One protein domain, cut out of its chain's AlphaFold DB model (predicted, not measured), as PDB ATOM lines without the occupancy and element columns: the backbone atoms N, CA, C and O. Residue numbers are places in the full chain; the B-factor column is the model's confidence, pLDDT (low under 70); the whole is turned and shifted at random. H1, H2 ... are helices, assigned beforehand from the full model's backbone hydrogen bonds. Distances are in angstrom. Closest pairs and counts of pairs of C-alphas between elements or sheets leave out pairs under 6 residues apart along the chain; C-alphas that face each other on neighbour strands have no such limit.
ATOM      1  N   ASP A  48       0.667 -13.291   7.030       86.81
ATOM      2  CA  ASP A  48       0.672 -14.031   5.781       86.81
ATOM      3  C   ASP A  48       1.906 -14.965   5.725       86.81
ATOM      4  O   ASP A  48       3.006 -14.507   5.383       86.81
ATOM      5  N   PRO A  49       1.764 -16.262   6.060       89.81
ATOM      6  CA  PRO A  49       2.876 -17.213   6.024       89.81
ATOM      7  C   PRO A  49       3.396 -17.452   4.599       89.81
ATOM      8  O   PRO A  49       4.593 -17.652   4.406       89.81
ATOM      9  N   VAL A  50       2.536 -17.351   3.580       92.25
ATOM     10  CA  VAL A  50       2.925 -17.570   2.176       92.25
ATOM     11  C   VAL A  50       3.841 -16.448   1.686       92.25
ATOM     12  O   VAL A  50       4.823 -16.707   0.989       92.25
ATOM     13  N   ALA A  51       3.548 -15.198   2.055       93.12
ATOM     14  CA  ALA A  51       4.434 -14.070   1.768       93.12
ATOM     15  C   ALA A  51       5.801 -14.243   2.431       93.12
ATOM     16  O   ALA A  51       6.822 -14.003   1.786       93.12
ATOM     17  N   PHE A  52       5.822 -14.674   3.695       94.69
ATOM     18  CA  PHE A  52       7.064 -14.929   4.418       94.69
ATOM     19  C   PHE A  52       7.909 -16.007   3.723       94.69
ATOM     20  O   PHE A  52       9.066 -15.751   3.387       94.69
ATOM     21  N   GLU A  53       7.325 -17.170   3.420       95.12
ATOM     22  CA  GLU A  53       8.001 -18.251   2.687       95.12
ATOM     23  C   GLU A  53       8.542 -17.779   1.331       95.12
ATOM     24  O   GLU A  53       9.662 -18.109   0.944       95.12
ATOM     25  N   LEU A  54       7.780 -16.956   0.608       95.25
ATOM     26  CA  LEU A  54       8.226 -16.422  -0.674       95.25
ATOM     27  C   LEU A  54       9.447 -15.501  -0.526       95.25
ATOM     28  O   LEU A  54      10.362 -15.553  -1.349       95.25
ATOM     29  N   GLY A  55       9.477 -14.674   0.521       95.94
ATOM     30  CA  GLY A  55      10.625 -13.826   0.843       95.94
ATOM     31  C   GLY A  55      11.855 -14.661   1.184       95.94
ATOM     32  O   GLY A  55      12.947 -14.411   0.668       95.94
ATOM     33  N   TRP A  56      11.650 -15.702   1.989       96.31
ATOM     34  CA  TRP A  56      12.674 -16.672   2.352       96.31
ATOM     35  C   TRP A  56      13.266 -17.375   1.124       96.31
ATOM     36  O   TRP A  56      14.486 -17.458   0.984       96.31
ATOM     37  N   ASP A  57      12.432 -17.813   0.180       96.31
ATOM     38  CA  ASP A  57      12.892 -18.465  -1.052       96.31
ATOM     39  C   ASP A  57      13.629 -17.509  -1.999       96.31
ATOM     40  O   ASP A  57      14.579 -17.914  -2.675       96.31
ATOM     41  N   HIS A  58      13.251 -16.229  -2.026       96.56
ATOM     42  CA  HIS A  58      14.035 -15.197  -2.706       96.56
ATOM     43  C   HIS A  58      15.454 -15.115  -2.126       96.56
ATOM     44  O   HIS A  58      16.431 -15.204  -2.878       96.56
ATOM     45  N   ALA A  59      15.575 -15.040  -0.796       96.75
ATOM     46  CA  ALA A  59      16.869 -15.016  -0.119       96.75
ATOM     47  C   ALA A  59      17.670 -16.303  -0.358       96.75
ATOM     48  O   ALA A  59      18.857 -16.231  -0.658       96.75
ATOM     49  N   ARG A  60      17.019 -17.472  -0.335       96.44
ATOM     50  CA  ARG A  60      17.644 -18.777  -0.619       96.44
ATOM     51  C   ARG A  60      18.340 -18.823  -1.978       96.44
ATOM     52  O   ARG A  60      19.322 -19.544  -2.136       96.44
ATOM     53  N   HIS A  61      17.840 -18.074  -2.958       96.19
ATOM     54  CA  HIS A  61      18.426 -17.961  -4.293       96.19
ATOM     55  C   HIS A  61      19.339 -16.735  -4.474       96.19
ATOM     56  O   HIS A  61      19.724 -16.435  -5.604       96.19
ATOM     57  N   GLY A  62      19.673 -16.012  -3.401       94.88
ATOM     58  CA  GLY A  62      20.491 -14.798  -3.466       94.88
ATOM     59  C   GLY A  62      19.824 -13.667  -4.253       94.88
ATOM     60  O   GLY A  62      20.500 -12.883  -4.914       94.88
ATOM     61  N   LEU A  63      18.488 -13.615  -4.259       95.00
ATOM     62  CA  LEU A  63      17.710 -12.612  -4.979       95.00
ATOM     63  C   LEU A  63      16.944 -11.726  -4.002       95.00
ATOM     64  O   LEU A  63      16.351 -12.205  -3.037       95.00
ATOM     65  N   ALA A  64      16.876 -10.434  -4.304       93.31
ATOM     66  CA  ALA A  64      15.923  -9.547  -3.653       93.31
ATOM     67  C   ALA A  64      14.520  -9.729  -4.269       93.31
ATOM     68  O   ALA A  64      14.404  -9.896  -5.493       93.31
ATOM     69  N   PRO A  65      13.439  -9.713  -3.470       91.88
ATOM     70  CA  PRO A  65      12.097  -9.510  -4.004       91.88
ATOM     71  C   PRO A  65      11.999  -8.120  -4.665       91.88
ATOM     72  O   PRO A  65      12.762  -7.219  -4.315       91.88
ATOM     73  N   PRO A  66      11.079  -7.902  -5.626       91.06
ATOM     74  CA  PRO A  66      10.901  -6.583  -6.232       91.06
ATOM     75  C   PRO A  66      10.617  -5.515  -5.168       91.06
ATOM     76  O   PRO A  66       9.673  -5.679  -4.394       91.06
ATOM     77  N   ALA A  67      11.394  -4.425  -5.161       84.50
ATOM     78  CA  ALA A  67      11.378  -3.406  -4.101       84.50
ATOM     79  C   ALA A  67       9.963  -2.898  -3.777       84.50
ATOM     80  O   ALA A  67       9.513  -3.000  -2.643       84.50
ATOM     81  N   ALA A  68       9.196  -2.526  -4.809       83.12
ATOM     82  CA  ALA A  68       7.815  -2.057  -4.659       83.12
ATOM     83  C   ALA A  68       6.882  -3.037  -3.915       83.12
ATOM     84  O   ALA A  68       5.893  -2.618  -3.323       83.12
ATOM     85  N   LEU A  69       7.161  -4.344  -3.961       80.69
ATOM     86  CA  LEU A  69       6.393  -5.356  -3.233       80.69
ATOM     87  C   LEU A  69       6.977  -5.642  -1.851       80.69
ATOM     88  O   LEU A  69       6.216  -5.946  -0.940       80.69
ATOM     89  N   ALA A  70       8.296  -5.549  -1.692       76.88
ATOM     90  CA  ALA A  70       8.956  -5.718  -0.404       76.88
ATOM     91  C   ALA A  70       8.576  -4.592   0.571       76.88
ATOM     92  O   ALA A  70       8.226  -4.868   1.716       76.88
ATOM     93  N   ASP A  71       8.558  -3.346   0.098       79.69
ATOM     94  CA  ASP A  71       8.229  -2.175   0.918       79.69
ATOM     95  C   ASP A  71       6.741  -2.143   1.293       79.69
ATOM     96  O   ASP A  71       6.372  -1.744   2.394       79.69
ATOM     97  N   GLY A  72       5.878  -2.628   0.396       81.12
ATOM     98  CA  GLY A  72       4.432  -2.693   0.608       81.12
ATOM     99  C   GLY A  72       3.935  -3.940   1.350       81.12
ATOM    100  O   GLY A  72       2.732  -4.059   1.575       81.12
ATOM    101  N   CYS A  73       4.806  -4.897   1.696       85.06
ATOM    102  CA  CYS A  73       4.399  -6.165   2.307       85.06
ATOM    103  C   CYS A  73       5.396  -6.642   3.373       85.06
ATOM    104  O   CYS A  73       6.323  -7.406   3.084       85.06
ATOM    105  N   ALA A  74       5.143  -6.268   4.632       88.62
ATOM    106  CA  ALA A  74       6.018  -6.592   5.761       88.62
ATOM    107  C   ALA A  74       6.367  -8.094   5.884       88.62
ATOM    108  O   ALA A  74       7.557  -8.390   5.991       88.62
ATOM    109  N   PRO A  75       5.429  -9.063   5.760       92.69
ATOM    110  CA  PRO A  75       5.781 -10.486   5.837       92.69
ATOM    111  C   PRO A  75       6.775 -10.946   4.759       92.69
ATOM    112  O   PRO A  75       7.698 -11.700   5.060       92.69
ATOM    113  N   LEU A  76       6.647 -10.444   3.523       93.25
ATOM    114  CA  LEU A  76       7.560 -10.756   2.416       93.25
ATOM    115  C   LEU A  76       8.973 -10.240   2.711       93.25
ATOM    116  O   LEU A  76       9.958 -10.957   2.533       93.25
ATOM    117  N   ARG A  77       9.070  -9.000   3.199       93.25
ATOM    118  CA  ARG A  77      10.341  -8.397   3.609       93.25
ATOM    119  C   ARG A  77      10.960  -9.137   4.796       93.25
ATOM    120  O   ARG A  77      12.157  -9.401   4.769       93.25
ATOM    121  N   HIS A  78      10.167  -9.499   5.803       93.94
ATOM    122  CA  HIS A  78      10.640 -10.239   6.976       93.94
ATOM    123  C   HIS A  78      11.195 -11.611   6.593       93.94
ATOM    124  O   HIS A  78      12.300 -11.946   7.009       93.94
ATOM    125  N   GLY A  79      10.497 -12.359   5.735       95.06
ATOM    126  CA  GLY A  79      10.992 -13.641   5.230       95.06
ATOM    127  C   GLY A  79      12.311 -13.509   4.473       95.06
ATOM    128  O   GLY A  79      13.227 -14.306   4.666       95.06
ATOM    129  N   TRP A  80      12.451 -12.459   3.658       96.00
ATOM    130  CA  TRP A  80      13.687 -12.189   2.925       96.00
ATOM    131  C   TRP A  80      14.863 -11.811   3.836       96.00
ATOM    132  O   TRP A  80      15.974 -12.296   3.631       96.00
ATOM    133  N   LEU A  81      14.641 -10.976   4.855       95.25
ATOM    134  CA  LEU A  81      15.675 -10.621   5.834       95.25
ATOM    135  C   LEU A  81      16.080 -11.828   6.691       95.25
ATOM    136  O   LEU A  81      17.271 -12.067   6.882       95.25
ATOM    137  N   ALA A  82      15.104 -12.619   7.144       95.94
ATOM    138  CA  ALA A  82      15.355 -13.847   7.892       95.94
ATOM    139  C   ALA A  82      16.166 -14.852   7.060       95.94
ATOM    140  O   ALA A  82      17.164 -15.392   7.532       95.94
ATOM    141  N   GLY A  83      15.800 -15.044   5.790       95.69
ATOM    142  CA  GLY A  83      16.548 -15.907   4.881       95.69
ATOM    143  C   GLY A  83      17.964 -15.393   4.616       95.69
ATOM    144  O   GLY A  83      18.901 -16.183   4.612       95.69
ATOM    145  N   GLN A  84      18.164 -14.081   4.455       95.88
ATOM    146  CA  GLN A  84      19.510 -13.512   4.300       95.88
ATOM    147  C   GLN A  84      20.399 -13.782   5.512       95.88
ATOM    148  O   GLN A  84      21.558 -14.148   5.334       95.88
ATOM    149  N   ALA A  85      19.857 -13.653   6.725       96.06
ATOM    150  CA  ALA A  85      20.593 -13.954   7.949       96.06
ATOM    151  C   ALA A  85      21.020 -15.433   8.027       96.06
ATOM    152  O   ALA A  85      22.079 -15.739   8.569       96.06
ATOM    153  N   VAL A  86      20.223 -16.348   7.462       96.56
ATOM    154  CA  VAL A  86      20.492 -17.795   7.489       96.56
ATOM    155  C   VAL A  86      21.415 -18.248   6.357       96.56
ATOM    156  O   VAL A  86      22.353 -19.015   6.587       96.56
ATOM    157  N   PHE A  87      21.162 -17.801   5.129       94.44
ATOM    158  CA  PHE A  87      21.917 -18.244   3.959       94.44
ATOM    159  C   PHE A  87      23.214 -17.456   3.778       94.44
ATOM    160  O   PHE A  87      24.227 -18.050   3.407       94.44
ATOM    161  N   GLY A  88      23.214 -16.151   4.065       90.12
ATOM    162  CA  GLY A  88      24.349 -15.268   3.801       90.12
ATOM    163  C   GLY A  88      24.874 -15.459   2.376       90.12
ATOM    164  O   GLY A  88      24.118 -15.443   1.406       90.12
ATOM    165  N   GLU A  89      26.169 -15.731   2.245       88.62
ATOM    166  CA  GLU A  89      26.807 -16.007   0.952       88.62
ATOM    167  C   GLU A  89      26.509 -17.416   0.398       88.62
ATOM    168  O   GLU A  89      26.679 -17.675  -0.794       88.62
ATOM    169  N   ARG A  90      26.009 -18.340   1.230       92.62
ATOM    170  CA  ARG A  90      25.694 -19.733   0.863       92.62
ATOM    171  C   ARG A  90      24.295 -19.847   0.252       92.62
ATOM    172  O   ARG A  90      23.427 -20.564   0.750       92.62
ATOM    173  N   CYS A  91      24.086 -19.138  -0.851       93.31
ATOM    174  CA  CYS A  91      22.839 -19.147  -1.611       93.31
ATOM    175  C   CYS A  91      22.861 -20.161  -2.767       93.31
ATOM    176  O   CYS A  91      23.896 -20.460  -3.361       93.31
ATOM    177  N   LEU A  92      21.682 -20.653  -3.154       93.38
ATOM    178  CA  LEU A  92      21.505 -21.414  -4.388       93.38
ATOM    179  C   LEU A  92      21.646 -20.502  -5.613       93.38
ATOM    180  O   LEU A  92      21.191 -19.361  -5.620       93.38
ATOM    181  N   ARG A  93      22.176 -21.037  -6.718       91.75
ATOM    182  CA  ARG A  93      22.305 -20.284  -7.975       91.75
ATOM    183  C   ARG A  93      20.939 -19.829  -8.511       91.75
ATOM    184  O   ARG A  93      20.061 -20.649  -8.792       91.75
ATOM    185  N   ALA A  94      20.802 -18.530  -8.773       93.31
ATOM    186  CA  ALA A  94      19.639 -17.908  -9.412       93.31
ATOM    187  C   ALA A  94      19.550 -18.195 -10.927       93.31
ATOM    188  O   ALA A  94      19.673 -17.287 -11.759       93.31
ATOM    189  N   THR A  95      19.352 -19.464 -11.294       93.69
ATOM    190  CA  THR A  95      19.146 -19.886 -12.694       93.69
ATOM    191  C   THR A  95      17.916 -19.205 -13.324       93.69
ATOM    192  O   THR A  95      17.012 -18.799 -12.586       93.69
ATOM    193  N   PRO A  96      17.820 -19.104 -14.667       90.94
ATOM    194  CA  PRO A  96      16.646 -18.523 -15.331       90.94
ATOM    195  C   PRO A  96      15.323 -19.159 -14.879       90.94
ATOM    196  O   PRO A  96      14.369 -18.456 -14.557       90.94
ATOM    197  N   ALA A  97      15.304 -20.485 -14.731       92.12
ATOM    198  CA  ALA A  97      14.134 -21.215 -14.258       92.12
ATOM    199  C   ALA A  97      13.783 -20.931 -12.789       92.12
ATOM    200  O   ALA A  97      12.605 -20.846 -12.449       92.12
ATOM    201  N   ALA A  98      14.779 -20.731 -11.916       94.69
ATOM    202  CA  ALA A  98      14.533 -20.327 -10.530       94.69
ATOM    203  C   ALA A  98      13.920 -18.919 -10.463       94.69
ATOM    204  O   ALA A  98      12.949 -18.699  -9.744       94.69
ATOM    205  N   ARG A  99      14.420 -17.980 -11.280       94.62
ATOM    206  CA  ARG A  99      13.841 -16.631 -11.400       94.62
ATOM    207  C   ARG A  99      12.398 -16.684 -11.902       94.62
ATOM    208  O   ARG A  99      11.537 -16.010 -11.346       94.62
ATOM    209  N   GLN A 100      12.123 -17.498 -12.921       93.31
ATOM    210  CA  GLN A 100      10.773 -17.683 -13.453       93.31
ATOM    211  C   GLN A 100       9.826 -18.302 -12.417       93.31
ATOM    212  O   GLN A 100       8.686 -17.859 -12.293       93.31
ATOM    213  N   TRP A 101      10.298 -19.282 -11.646       96.50
ATOM    214  CA  TRP A 101       9.535 -19.924 -10.576       96.50
ATOM    215  C   TRP A 101       9.168 -18.948  -9.452       96.50
ATOM    216  O   TRP A 101       7.997 -18.854  -9.081       96.50
ATOM    217  N   LEU A 102      10.127 -18.147  -8.977       96.12
ATOM    218  CA  LEU A 102       9.869 -17.102  -7.980       96.12
ATOM    219  C   LEU A 102       8.890 -16.045  -8.513       96.12
ATOM    220  O   LEU A 102       7.942 -15.670  -7.825       96.12
ATOM    221  N   GLN A 103       9.049 -15.615  -9.772       94.12
ATOM    222  CA  GLN A 103       8.104 -14.691 -10.409       94.12
ATOM    223  C   GLN A 103       6.697 -15.284 -10.540       94.12
ATOM    224  O   GLN A 103       5.717 -14.559 -10.357       94.12
ATOM    225  N   LEU A 104       6.574 -16.574 -10.861       95.88
ATOM    226  CA  LEU A 104       5.293 -17.275 -10.918       95.88
ATOM    227  C   LEU A 104       4.620 -17.260  -9.549       95.88
ATOM    228  O   LEU A 104       3.470 -16.833  -9.457       95.88
ATOM    229  N   ARG A 105       5.340 -17.642  -8.489       96.38
ATOM    230  CA  ARG A 105       4.803 -17.654  -7.121       96.38
ATOM    231  C   ARG A 105       4.395 -16.267  -6.653       96.38
ATOM    232  O   ARG A 105       3.297 -16.105  -6.134       96.38
ATOM    233  N   LEU A 106       5.205 -15.252  -6.936       94.25
ATOM    234  CA  LEU A 106       4.877 -13.864  -6.619       94.25
ATOM    235  C   LEU A 106       3.617 -13.383  -7.350       94.25
ATOM    236  O   LEU A 106       2.765 -12.721  -6.758       94.25
ATOM    237  N   ARG A 107       3.456 -13.729  -8.633       92.56
ATOM    238  CA  ARG A 107       2.240 -13.406  -9.400       92.56
ATOM    239  C   ARG A 107       1.019 -14.167  -8.887       92.56
ATOM    240  O   ARG A 107      -0.059 -13.579  -8.844       92.56
ATOM    241  N   ALA A 108       1.179 -15.437  -8.523       94.50
ATOM    242  CA  ALA A 108       0.113 -16.267  -7.974       94.50
ATOM    243  C   ALA A 108      -0.373 -15.711  -6.631       94.50
ATOM    244  O   ALA A 108      -1.553 -15.396  -6.495       94.50
ATOM    245  N   TRP A 109       0.558 -15.447  -5.715       94.00
ATOM    246  CA  TRP A 109       0.309 -14.839  -4.411       94.00
ATOM    247  C   TRP A 109      -0.422 -13.493  -4.521       94.00
ATOM    248  O   TRP A 109      -1.465 -13.301  -3.899       94.00
ATOM    249  N   ARG A 110       0.022 -12.595  -5.417       91.31
ATOM    250  CA  ARG A 110      -0.666 -11.313  -5.688       91.31
ATOM    251  C   ARG A 110      -2.103 -11.469  -6.190       91.31
ATOM    252  O   ARG A 110      -2.885 -10.527  -6.099       91.31
ATOM    253  N   ARG A 111      -2.433 -12.613  -6.786       90.56
ATOM    254  CA  ARG A 111      -3.759 -12.932  -7.335       90.56
ATOM    255  C   ARG A 111      -4.561 -13.868  -6.421       90.56
ATOM    256  O   ARG A 111      -5.643 -14.285  -6.823       90.56
ATOM    257  N   GLY A 112      -4.032 -14.224  -5.246       93.38
ATOM    258  CA  GLY A 112      -4.626 -15.211  -4.339       93.38
ATOM    259  C   GLY A 112      -4.677 -16.635  -4.908       93.38
ATOM    260  O   GLY A 112      -5.465 -17.448  -4.441       93.38
ATOM    261  N   ARG A 113      -3.898 -16.943  -5.952       94.88
ATOM    262  CA  ARG A 113      -3.899 -18.258  -6.608       94.88
ATOM    263  C   ARG A 113      -2.956 -19.220  -5.896       94.88
ATOM    264  O   ARG A 113      -1.863 -18.822  -5.496       94.88
ATOM    265  N   SER A 114      -3.365 -20.480  -5.805       95.56
ATOM    266  CA  SER A 114      -2.548 -21.551  -5.244       95.56
ATOM    267  C   SER A 114      -1.417 -21.948  -6.191       95.56
ATOM    268  O   SER A 114      -1.531 -21.848  -7.419       95.56
TER     269      SER A 114
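Overview. This is residues 48 to 114 of the 429 residues of an uncharacterized protein of Ideonella sakaiensis (strain NBRC 110686 / TISTR 2288 / 201-F6) (UniProt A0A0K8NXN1). Three longer helices lie roughly in a row, with H1 in the middle, H3 close on one side of it and H4 looser on the other. The short helix H2 sits at the corner where H3 begins, away from H4. The printed part has 67 residues with four named helices, H1, H2, H3 and H4 along the chain, and no named strand; the class is all helix. It is compact, with a radius of gyration of the C-alphas of 11.0 A and spans of 31 by 25 by 19 A.

Arrangement. H4, residues 96 to 110, is the longest helix. It touches H1, residues 49 to 60, at a shallow tilt of 19 degrees, opposite ways; their closest C-alphas, of His 58 and Leu 102, are 7.0 A apart. On H3, residues 74 to 87, the C-alpha of Trp 80 comes within 4.0 A of that of Gly 55, the closest pair where H1 and H3 touch. These two run the same way at a steep tilt of 36 degrees, only just past shallow. H2, residues 67 to 71, and H3 touch only at the corner, H3 with residues 76 to 77 alone; the closest C-alphas, of Ala 70 and Arg 77, are 5.0 A apart. H2 is apart from H4, and H3 is apart from H4. H1 and H2 are only just apart, at 8.4 A. In H1, H2, H3 and H4 every O i to N i+4 pair is within hydrogen-bond range.

Along the chain. H4 measures 21.1 A from C-alpha 96 to C-alpha 110, which is at (-0.666, -11.313, -5.688). H3 measures 19.8 A. H1 measures 16.3 A and begins with C-alpha 49 at (2.876, -17.213, 6.024). H2 measures 6.1 A.

Size, cuts and confidence. The C-alphas of Glu 89 and Gly 112, the two farthest apart, are 31.9 A apart. The printed part has no cut. The link from H2 to H3 is tight; those from H1 to H2 and from H3 to H4 are short. Mean pLDDT of the printed part is 92.6, and no printed residue is under 70.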